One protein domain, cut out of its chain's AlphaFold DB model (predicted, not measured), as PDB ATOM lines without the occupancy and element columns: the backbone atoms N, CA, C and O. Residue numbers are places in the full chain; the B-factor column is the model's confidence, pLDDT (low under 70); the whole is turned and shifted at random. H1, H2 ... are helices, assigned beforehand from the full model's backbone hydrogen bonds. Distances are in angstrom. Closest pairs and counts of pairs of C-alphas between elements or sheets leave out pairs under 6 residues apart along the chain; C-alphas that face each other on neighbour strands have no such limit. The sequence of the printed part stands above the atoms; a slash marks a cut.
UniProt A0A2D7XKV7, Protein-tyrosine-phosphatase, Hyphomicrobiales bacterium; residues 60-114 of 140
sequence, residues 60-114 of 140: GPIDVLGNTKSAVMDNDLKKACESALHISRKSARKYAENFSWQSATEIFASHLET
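Overview. This is residues 60 to 114 of the 140 residues of the protein "Protein-tyrosine-phosphatase" of Hyphomicrobiales bacterium (UniProt A0A2D7XKV7). Four short helices are strung loosely along an elongated path: from H1 the chain swings in toward H3 around Ser 70 and out again to H2 at one end, then returns past H1 along H3. H4 and the last residues carry on beyond H3 as an arm, and residues 100 to 114 stick out free of the body. The 55 printed residues hold four named helices, H1, H2, H3 and H4 in that order, and no named strand; the class is all helix. The whole is only just loose, close to extended, with a radius of gyration of the C-alphas of 14.7 A, and spans 51 by 22 by 15 A.

Along the chain. H1, residues 61 to 65, is 6.0 A long and begins at C-alpha 61 (-33.436, -51.132, 11.682). H2, residues 77 to 84, is 10.4 A long. H3, residues 89 to 99, is the longest helix by residues, measures 16.0 A, and begins at C-alpha 89 (-39.878, -35.182, 14.794). H4, residues 101 to 110, is 14.2 A long and ends at C-alpha 110 (-12.626, -41.400, 23.771).

Arrangement. H1 touches no helix, but H1 and H3 are near each other, with 5 pairs of C-alphas within 10 A. H2 is apart from H1, H3 and H4. H3 and H4 are close but not clearly touching; their closest C-alphas, those of Glu 97 and Ser 103, are 7.3 A apart. They run the same way at a steep tilt of 43 degrees. H1 and H4 are apart. In H1, H2 and H4 every O i to N i+4 pair is within hydrogen-bond range; in H3, 5 of 7 are.

Size, cuts and confidence. The two C-alphas farthest apart, those of Lys 78 and Thr 114, are 51.2 A from each other. Without the stretch that stands free, the body has 40 residues and spans 27 by 21 by 12 A. The printed part has no cut. The link from H1 to H2, 11 residues, is long; those from H2 to H3 and from H3 to H4 are tight. The mean pLDDT of the printed part is 76.0, and 20 residues are under 70: 60 to 65, 67, 101 to 105 and 107 to 114.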
ATOM      1  N   GLY A  60     -29.430 -53.940  11.535       56.50
ATOM      2  CA  GLY A  60     -30.669 -53.649  10.842       56.50
ATOM      3  C   GLY A  60     -31.411 -52.508  11.534       56.50
ATOM      4  O   GLY A  60     -31.014 -52.056  12.609       56.50
ATOM      5  N   PRO A  61     -32.559 -52.074  10.990       53.25
ATOM      6  CA  PRO A  61     -33.436 -51.132  11.682       53.25
ATOM      7  C   PRO A  61     -33.717 -51.572  13.127       53.25
ATOM      8  O   PRO A  61     -33.729 -50.747  14.026       53.25
ATOM      9  N   ILE A  62     -33.852 -52.874  13.387       56.53
ATOM     10  CA  ILE A  62     -34.112 -53.396  14.734       56.53
ATOM     11  C   ILE A  62     -32.978 -53.098  15.730       56.53
ATOM     12  O   ILE A  62     -33.250 -52.722  16.870       56.53
ATOM     13  N   ASP A  63     -31.725 -53.180  15.278       56.38
ATOM     14  CA  ASP A  63     -30.527 -52.954  16.091       56.38
ATOM     15  C   ASP A  63     -30.293 -51.455  16.331       56.38
ATOM     16  O   ASP A  63     -29.829 -51.047  17.396       56.38
ATOM     17  N   VAL A  64     -30.705 -50.618  15.372       60.56
ATOM     18  CA  VAL A  64     -30.650 -49.151  15.468       60.56
ATOM     19  C   VAL A  64     -31.776 -48.590  16.337       60.56
ATOM     20  O   VAL A  64     -31.589 -47.554  16.966       60.56
ATOM     21  N   LEU A  65     -32.949 -49.232  16.378       67.06
ATOM     22  CA  LEU A  65     -34.111 -48.729  17.117       67.06
ATOM     23  C   LEU A  65     -34.159 -49.208  18.575       67.06
ATOM     24  O   LEU A  65     -34.563 -48.444  19.458       67.06
ATOM     25  N   GLY A  66     -33.750 -50.450  18.859       70.62
ATOM     26  CA  GLY A  66     -33.819 -51.019  20.209       70.62
ATOM     27  C   GLY A  66     -35.189 -50.794  20.876       70.62
ATOM     28  O   GLY A  66     -36.228 -51.074  20.285       70.62
ATOM     29  N   ASN A  67     -35.199 -50.227  22.094       69.56
ATOM     30  CA  ASN A  67     -36.419 -49.872  22.850       69.56
ATOM     31  C   ASN A  67     -36.765 -48.368  22.794       69.56
ATOM     32  O   ASN A  67     -37.387 -47.823  23.713       69.56
ATOM     33  N   THR A  68     -36.307 -47.648  21.770       76.62
ATOM     34  CA  THR A  68     -36.533 -46.203  21.683       76.62
ATOM     35  C   THR A  68     -38.005 -45.865  21.440       76.62
ATOM     36  O   THR A  68     -38.678 -46.484  20.623       76.62
ATOM     37  N   LYS A  69     -38.510 -44.810  22.091       80.06
ATOM     38  CA  LYS A  69     -39.825 -44.215  21.761       80.06
ATOM     39  C   LYS A  69     -39.758 -43.280  20.548       80.06
ATOM     40  O   LYS A  69     -40.748 -42.650  20.183       80.06
ATOM     41  N   SER A  70     -38.571 -43.132  19.968       82.25
ATOM     42  CA  SER A  70     -38.297 -42.239  18.844       82.25
ATOM     43  C   SER A  70     -38.436 -42.914  17.478       82.25
ATOM     44  O   SER A  70     -38.137 -42.280  16.468       82.25
ATOM     45  N   ALA A  71     -38.886 -44.168  17.438       81.12
ATOM     46  CA  ALA A  71     -39.136 -44.931  16.226       81.12
ATOM     47  C   ALA A  71     -40.246 -45.964  16.454       81.12
ATOM     48  O   ALA A  71     -40.559 -46.299  17.594       81.12
ATOM     49  N   VAL A  72     -40.833 -46.456  15.364       81.75
ATOM     50  CA  VAL A  72     -41.835 -47.525  15.381       81.75
ATOM     51  C   VAL A  72     -41.429 -48.592  14.375       81.75
ATOM     52  O   VAL A  72     -40.929 -48.283  13.296       81.75
ATOM     53  N   MET A  73     -41.674 -49.845  14.740       81.19
ATOM     54  CA  MET A  73     -41.469 -51.008  13.897       81.19
ATOM     55  C   MET A  73     -42.670 -51.943  14.063       81.19
ATOM     56  O   MET A  73     -43.062 -52.253  15.187       81.19
ATOM     57  N   ASP A  74     -43.256 -52.363  12.946       81.25
ATOM     58  CA  ASP A  74     -44.364 -53.318  12.883       81.25
ATOM     59  C   ASP A  74     -44.150 -54.212  11.649       81.25
ATOM     60  O   ASP A  74     -43.568 -53.770  10.655       81.25
ATOM     61  N   ASN A  75     -44.596 -55.469  11.718       82.31
ATOM     62  CA  ASN A  75     -44.563 -56.390  10.578       82.31
ATOM     63  C   ASN A  75     -45.620 -56.020   9.517       82.31
ATOM     64  O   ASN A  75     -45.521 -56.446   8.368       82.31
ATOM     65  N   ASP A  76     -46.620 -55.223   9.893       86.88
ATOM     66  CA  ASP A  76     -47.588 -54.590   9.006       86.88
ATOM     67  C   ASP A  76     -47.130 -53.164   8.655       86.88
ATOM     68  O   ASP A  76     -47.092 -52.259   9.494       86.88
ATOM     69  N   LEU A  77     -46.814 -52.949   7.373       79.38
ATOM     70  CA  LEU A  77     -46.332 -51.664   6.863       79.38
ATOM     71  C   LEU A  77     -47.315 -50.516   7.129       79.38
ATOM     72  O   LEU A  77     -46.890 -49.405   7.449       79.38
ATOM     73  N   LYS A  78     -48.623 -50.762   7.014       87.25
ATOM     74  CA  LYS A  78     -49.638 -49.727   7.221       87.25
ATOM     75  C   LYS A  78     -49.639 -49.280   8.680       87.25
ATOM     76  O   LYS A  78     -49.595 -48.079   8.942       87.25
ATOM     77  N   LYS A  79     -49.605 -50.231   9.619       86.50
ATOM     78  CA  LYS A  79     -49.538 -49.929  11.058       86.50
ATOM     79  C   LYS A  79     -48.256 -49.202  11.439       86.50
ATOM     80  O   LYS A  79     -48.310 -48.269  12.242       86.50
ATOM     81  N   ALA A  80     -47.125 -49.582  10.842       83.62
ATOM     82  CA  ALA A  80     -45.859 -48.884  11.039       83.62
ATOM     83  C   ALA A  80     -45.954 -47.421  10.578       83.62
ATOM     84  O   ALA A  80     -45.585 -46.516  11.327       83.62
ATOM     85  N   CYS A  81     -46.500 -47.178   9.381       84.00
ATOM     86  CA  CYS A  81     -46.680 -45.833   8.835       84.00
ATOM     87  C   CYS A  81     -47.621 -44.973   9.686       84.00
ATOM     88  O   CYS A  81     -47.276 -43.838  10.004       84.00
ATOM     89  N   GLU A  82     -48.780 -45.502  10.082       90.75
ATOM     90  CA  GLU A  82     -49.751 -44.782  10.918       90.75
ATOM     91  C   GLU A  82     -49.158 -44.428  12.285       90.75
ATOM     92  O   GLU A  82     -49.217 -43.283  12.729       90.75
ATOM     93  N   SER A  83     -48.490 -45.384  12.924       86.25
ATOM     94  CA  SER A  83     -47.857 -45.185  14.226       86.25
ATOM     95  C   SER A  83     -46.671 -44.217  14.161       86.25
ATOM     96  O   SER A  83     -46.459 -43.431  15.086       86.25
ATOM     97  N   ALA A  84     -45.917 -44.209  13.056       86.81
ATOM     98  CA  ALA A  84     -44.814 -43.275  12.848       86.81
ATOM     99  C   ALA A  84     -45.276 -41.808  12.817       86.81
ATOM    100  O   ALA A  84     -44.526 -40.925  13.239       86.81
ATOM    101  N   LEU A  85     -46.515 -41.531  12.388       90.19
ATOM    102  CA  LEU A  85     -47.078 -40.173  12.385       90.19
ATOM    103  C   LEU A  85     -47.232 -39.590  13.796       90.19
ATOM    104  O   LEU A  85     -47.238 -38.370  13.960       90.19
ATOM    105  N   HIS A  86     -47.320 -40.448  14.813       90.06
ATOM    106  CA  HIS A  86     -47.422 -40.036  16.211       90.06
ATOM    107  C   HIS A  86     -46.060 -39.778  16.871       90.06
ATOM    108  O   HIS A  86     -46.002 -39.297  18.005       90.06
ATOM    109  N   ILE A  87     -44.951 -40.050  16.177       88.00
ATOM    110  CA  ILE A  87     -43.606 -39.809  16.698       88.00
ATOM    111  C   ILE A  87     -43.254 -38.333  16.543       88.00
ATOM    112  O   ILE A  87     -43.324 -37.745  15.461       88.00
ATOM    113  N   SER A  88     -42.789 -37.721  17.630       91.50
ATOM    114  CA  SER A  88     -42.265 -36.362  17.562       91.50
ATOM    115  C   SER A  88     -41.020 -36.309  16.677       91.50
ATOM    116  O   SER A  88     -40.001 -36.940  16.957       91.50
ATOM    117  N   ARG A  89     -41.049 -35.454  15.650       86.56
ATOM    118  CA  ARG A  89     -39.878 -35.182  14.794       86.56
ATOM    119  C   ARG A  89     -38.640 -34.798  15.611       86.56
ATOM    120  O   ARG A  89     -37.524 -35.157  15.253       86.56
ATOM    121  N   LYS A  90     -38.838 -34.088  16.727       88.50
ATOM    122  CA  LYS A  90     -37.755 -33.660  17.620       88.50
ATOM    123  C   LYS A  90     -37.118 -34.845  18.349       88.50
ATOM    124  O   LYS A  90     -35.898 -34.876  18.476       88.50
ATOM    125  N   SER A  91     -37.912 -35.812  18.814       86.62
ATOM    126  CA  SER A  91     -37.383 -36.999  19.497       86.62
ATOM    127  C   SER A  91     -36.721 -37.967  18.519       86.62
ATOM    128  O   SER A  91     -35.648 -38.482  18.830       86.62
ATOM    129  N   ALA A  92     -37.310 -38.149  17.331       83.81
ATOM    130  CA  ALA A  92     -36.722 -38.908  16.228       83.81
ATOM    131  C   ALA A  92     -35.341 -38.359  15.856       83.81
ATOM    132  O   ALA A  92     -34.353 -39.090  15.875       83.81
ATOM    133  N   ARG A  93     -35.250 -37.042  15.624       85.00
ATOM    134  CA  ARG A  93     -33.987 -36.376  15.299       85.00
ATOM    135  C   ARG A  93     -32.946 -36.519  16.407       85.00
ATOM    136  O   ARG A  93     -31.834 -36.945  16.128       85.00
ATOM    137  N   LYS A  94     -33.311 -36.209  17.656       86.12
ATOM    138  CA  LYS A  94     -32.390 -36.310  18.799       86.12
ATOM    139  C   LYS A  94     -31.830 -37.725  18.961       86.12
ATOM    140  O   LYS A  94     -30.681 -37.891  19.343       86.12
ATOM    141  N   TYR A  95     -32.644 -38.744  18.694       84.31
ATOM    142  CA  TYR A  95     -32.195 -40.130  18.750       84.31
ATOM    143  C   TYR A  95     -31.248 -40.474  17.593       84.31
ATOM    144  O   TYR A  95     -30.201 -41.070  17.827       84.31
ATOM    145  N   ALA A  96     -31.568 -40.038  16.371       80.19
ATOM    146  CA  ALA A  96     -30.714 -40.232  15.200       80.19
ATOM    147  C   ALA A  96     -29.337 -39.553  15.341       80.19
ATOM    148  O   ALA A  96     -28.343 -40.068  14.839       80.19
ATOM    149  N   GLU A  97     -29.251 -38.429  16.060       84.25
ATOM    150  CA  GLU A  97     -27.992 -37.712  16.314       84.25
ATOM    151  C   GLU A  97     -26.961 -38.551  17.103       84.25
ATOM    152  O   GLU A  97     -25.758 -38.349  16.921       84.25
ATOM    153  N   ASN A  98     -27.396 -39.557  17.872       78.50
ATOM    154  CA  ASN A  98     -26.503 -40.514  18.549       78.50
ATOM    155  C   ASN A  98     -25.764 -41.451  17.576       78.50
ATOM    156  O   ASN A  98     -24.762 -42.052  17.942       78.50
ATOM    157  N   PHE A  99     -26.250 -41.577  16.340       76.19
ATOM    158  CA  PHE A  99     -25.630 -42.372  15.275       76.19
ATOM    159  C   PHE A  99     -24.959 -41.473  14.223       76.19
ATOM    160  O   PHE A  99     -24.654 -41.906  13.112       76.19
ATOM    161  N   SER A 100     -24.757 -40.191  14.545       77.25
ATOM    162  CA  SER A 100     -24.087 -39.246  13.657       77.25
ATOM    163  C   SER A 100     -22.592 -39.544  13.529       77.25
ATOM    164  O   SER A 100     -21.959 -40.096  14.429       77.25
ATOM    165  N   TRP A 101     -21.997 -39.069  12.431       63.66
ATOM    166  CA  TRP A 101     -20.545 -39.093  12.230       63.66
ATOM    167  C   TRP A 101     -19.772 -38.459  13.385       63.66
ATOM    168  O   TRP A 101     -18.713 -38.956  13.765       63.66
ATOM    169  N   GLN A 102     -20.305 -37.377  13.951       67.75
ATOM    170  CA  GLN A 102     -19.696 -36.718  15.095       67.75
ATOM    171  C   GLN A 102     -19.711 -37.632  16.325       67.75
ATOM    172  O   GLN A 102     -18.661 -37.840  16.922       67.75
ATOM    173  N   SER A 103     -20.855 -38.244  16.646       66.75
ATOM    174  CA  SER A 103     -20.966 -39.151  17.796       66.75
ATOM    175  C   SER A 103     -20.062 -40.381  17.649       66.75
ATOM    176  O   SER A 103     -19.334 -40.726  18.577       66.75
ATOM    177  N   ALA A 104     -20.001 -40.980  16.456       55.78
ATOM    178  CA  ALA A 104     -19.076 -42.078  16.168       55.78
ATOM    179  C   ALA A 104     -17.602 -41.654  16.327       55.78
ATOM    180  O   ALA A 104     -16.793 -42.388  16.896       55.78
ATOM    181  N   THR A 105     -17.253 -40.447  15.871       67.06
ATOM    182  CA  THR A 105     -15.901 -39.887  16.013       67.06
ATOM    183  C   THR A 105     -15.548 -39.622  17.475       67.06
ATOM    184  O   THR A 105     -14.432 -39.919  17.889       67.06
ATOM    185  N   GLU A 106     -16.483 -39.108  18.273       71.06
ATOM    186  CA  GLU A 106     -16.302 -38.868  19.711       71.06
ATOM    187  C   GLU A 106     -16.134 -40.178  20.487       71.06
ATOM    188  O   GLU A 106     -15.237 -40.286  21.324       71.06
ATOM    189  N   ILE A 107     -16.936 -41.199  20.168       65.25
ATOM    190  CA  ILE A 107     -16.767 -42.549  20.714       65.25
ATOM    191  C   ILE A 107     -15.391 -43.090  20.336       65.25
ATOM    192  O   ILE A 107     -14.691 -43.622  21.186       65.25
ATOM    193  N   PHE A 108     -14.951 -42.947  19.088       59.66
ATOM    194  CA  PHE A 108     -13.615 -43.394  18.705       59.66
ATOM    195  C   PHE A 108     -12.512 -42.635  19.457       59.66
ATOM    196  O   PHE A 108     -11.607 -43.254  20.017       59.66
ATOM    197  N   ALA A 109     -12.607 -41.305  19.508       66.94
ATOM    198  CA  ALA A 109     -11.636 -40.443  20.167       66.94
ATOM    199  C   ALA A 109     -11.527 -40.732  21.670       66.94
ATOM    200  O   ALA A 109     -10.421 -40.722  22.205       66.94
ATOM    201  N   SER A 110     -12.636 -41.054  22.343       67.69
ATOM    202  CA  SER A 110     -12.626 -41.400  23.771       67.69
ATOM    203  C   SER A 110     -11.888 -42.706  24.077       67.69
ATOM    204  O   SER A 110     -11.420 -42.893  25.198       67.69
ATOM    205  N   HIS A 111     -11.724 -43.581  23.082       64.62
ATOM    206  CA  HIS A 111     -10.962 -44.824  23.192       64.62
ATOM    207  C   HIS A 111      -9.524 -44.705  22.659       64.62
ATOM    208  O   HIS A 111      -8.791 -45.699  22.659       64.62
ATOM    209  N   LEU A 112      -9.094 -43.521  22.200       66.06
ATOM    210  CA  LEU A 112      -7.711 -43.302  21.783       66.06
ATOM    211  C   LEU A 112      -6.789 -43.262  23.003       66.06
ATOM    212  O   LEU A 112      -6.764 -42.301  23.766       66.06
ATOM    213  N   GLU A 113      -5.957 -44.288  23.139       68.62
ATOM    214  CA  GLU A 113      -4.840 -44.278  24.077       68.62
ATOM    215  C   GLU A 113      -3.551 -43.845  23.373       68.62
ATOM    216  O   GLU A 113      -3.103 -44.455  22.394       68.62
ATOM    217  N   THR A 114      -2.897 -42.810  23.901       66.12
ATOM    218  CA  THR A 114      -1.604 -42.351  23.391       66.12
ATOM    219  C   THR A 114      -0.515 -43.385  23.693       66.12
ATOM    220  O   THR A 114      -0.007 -43.493  24.810       66.12
TER     221      THR A 114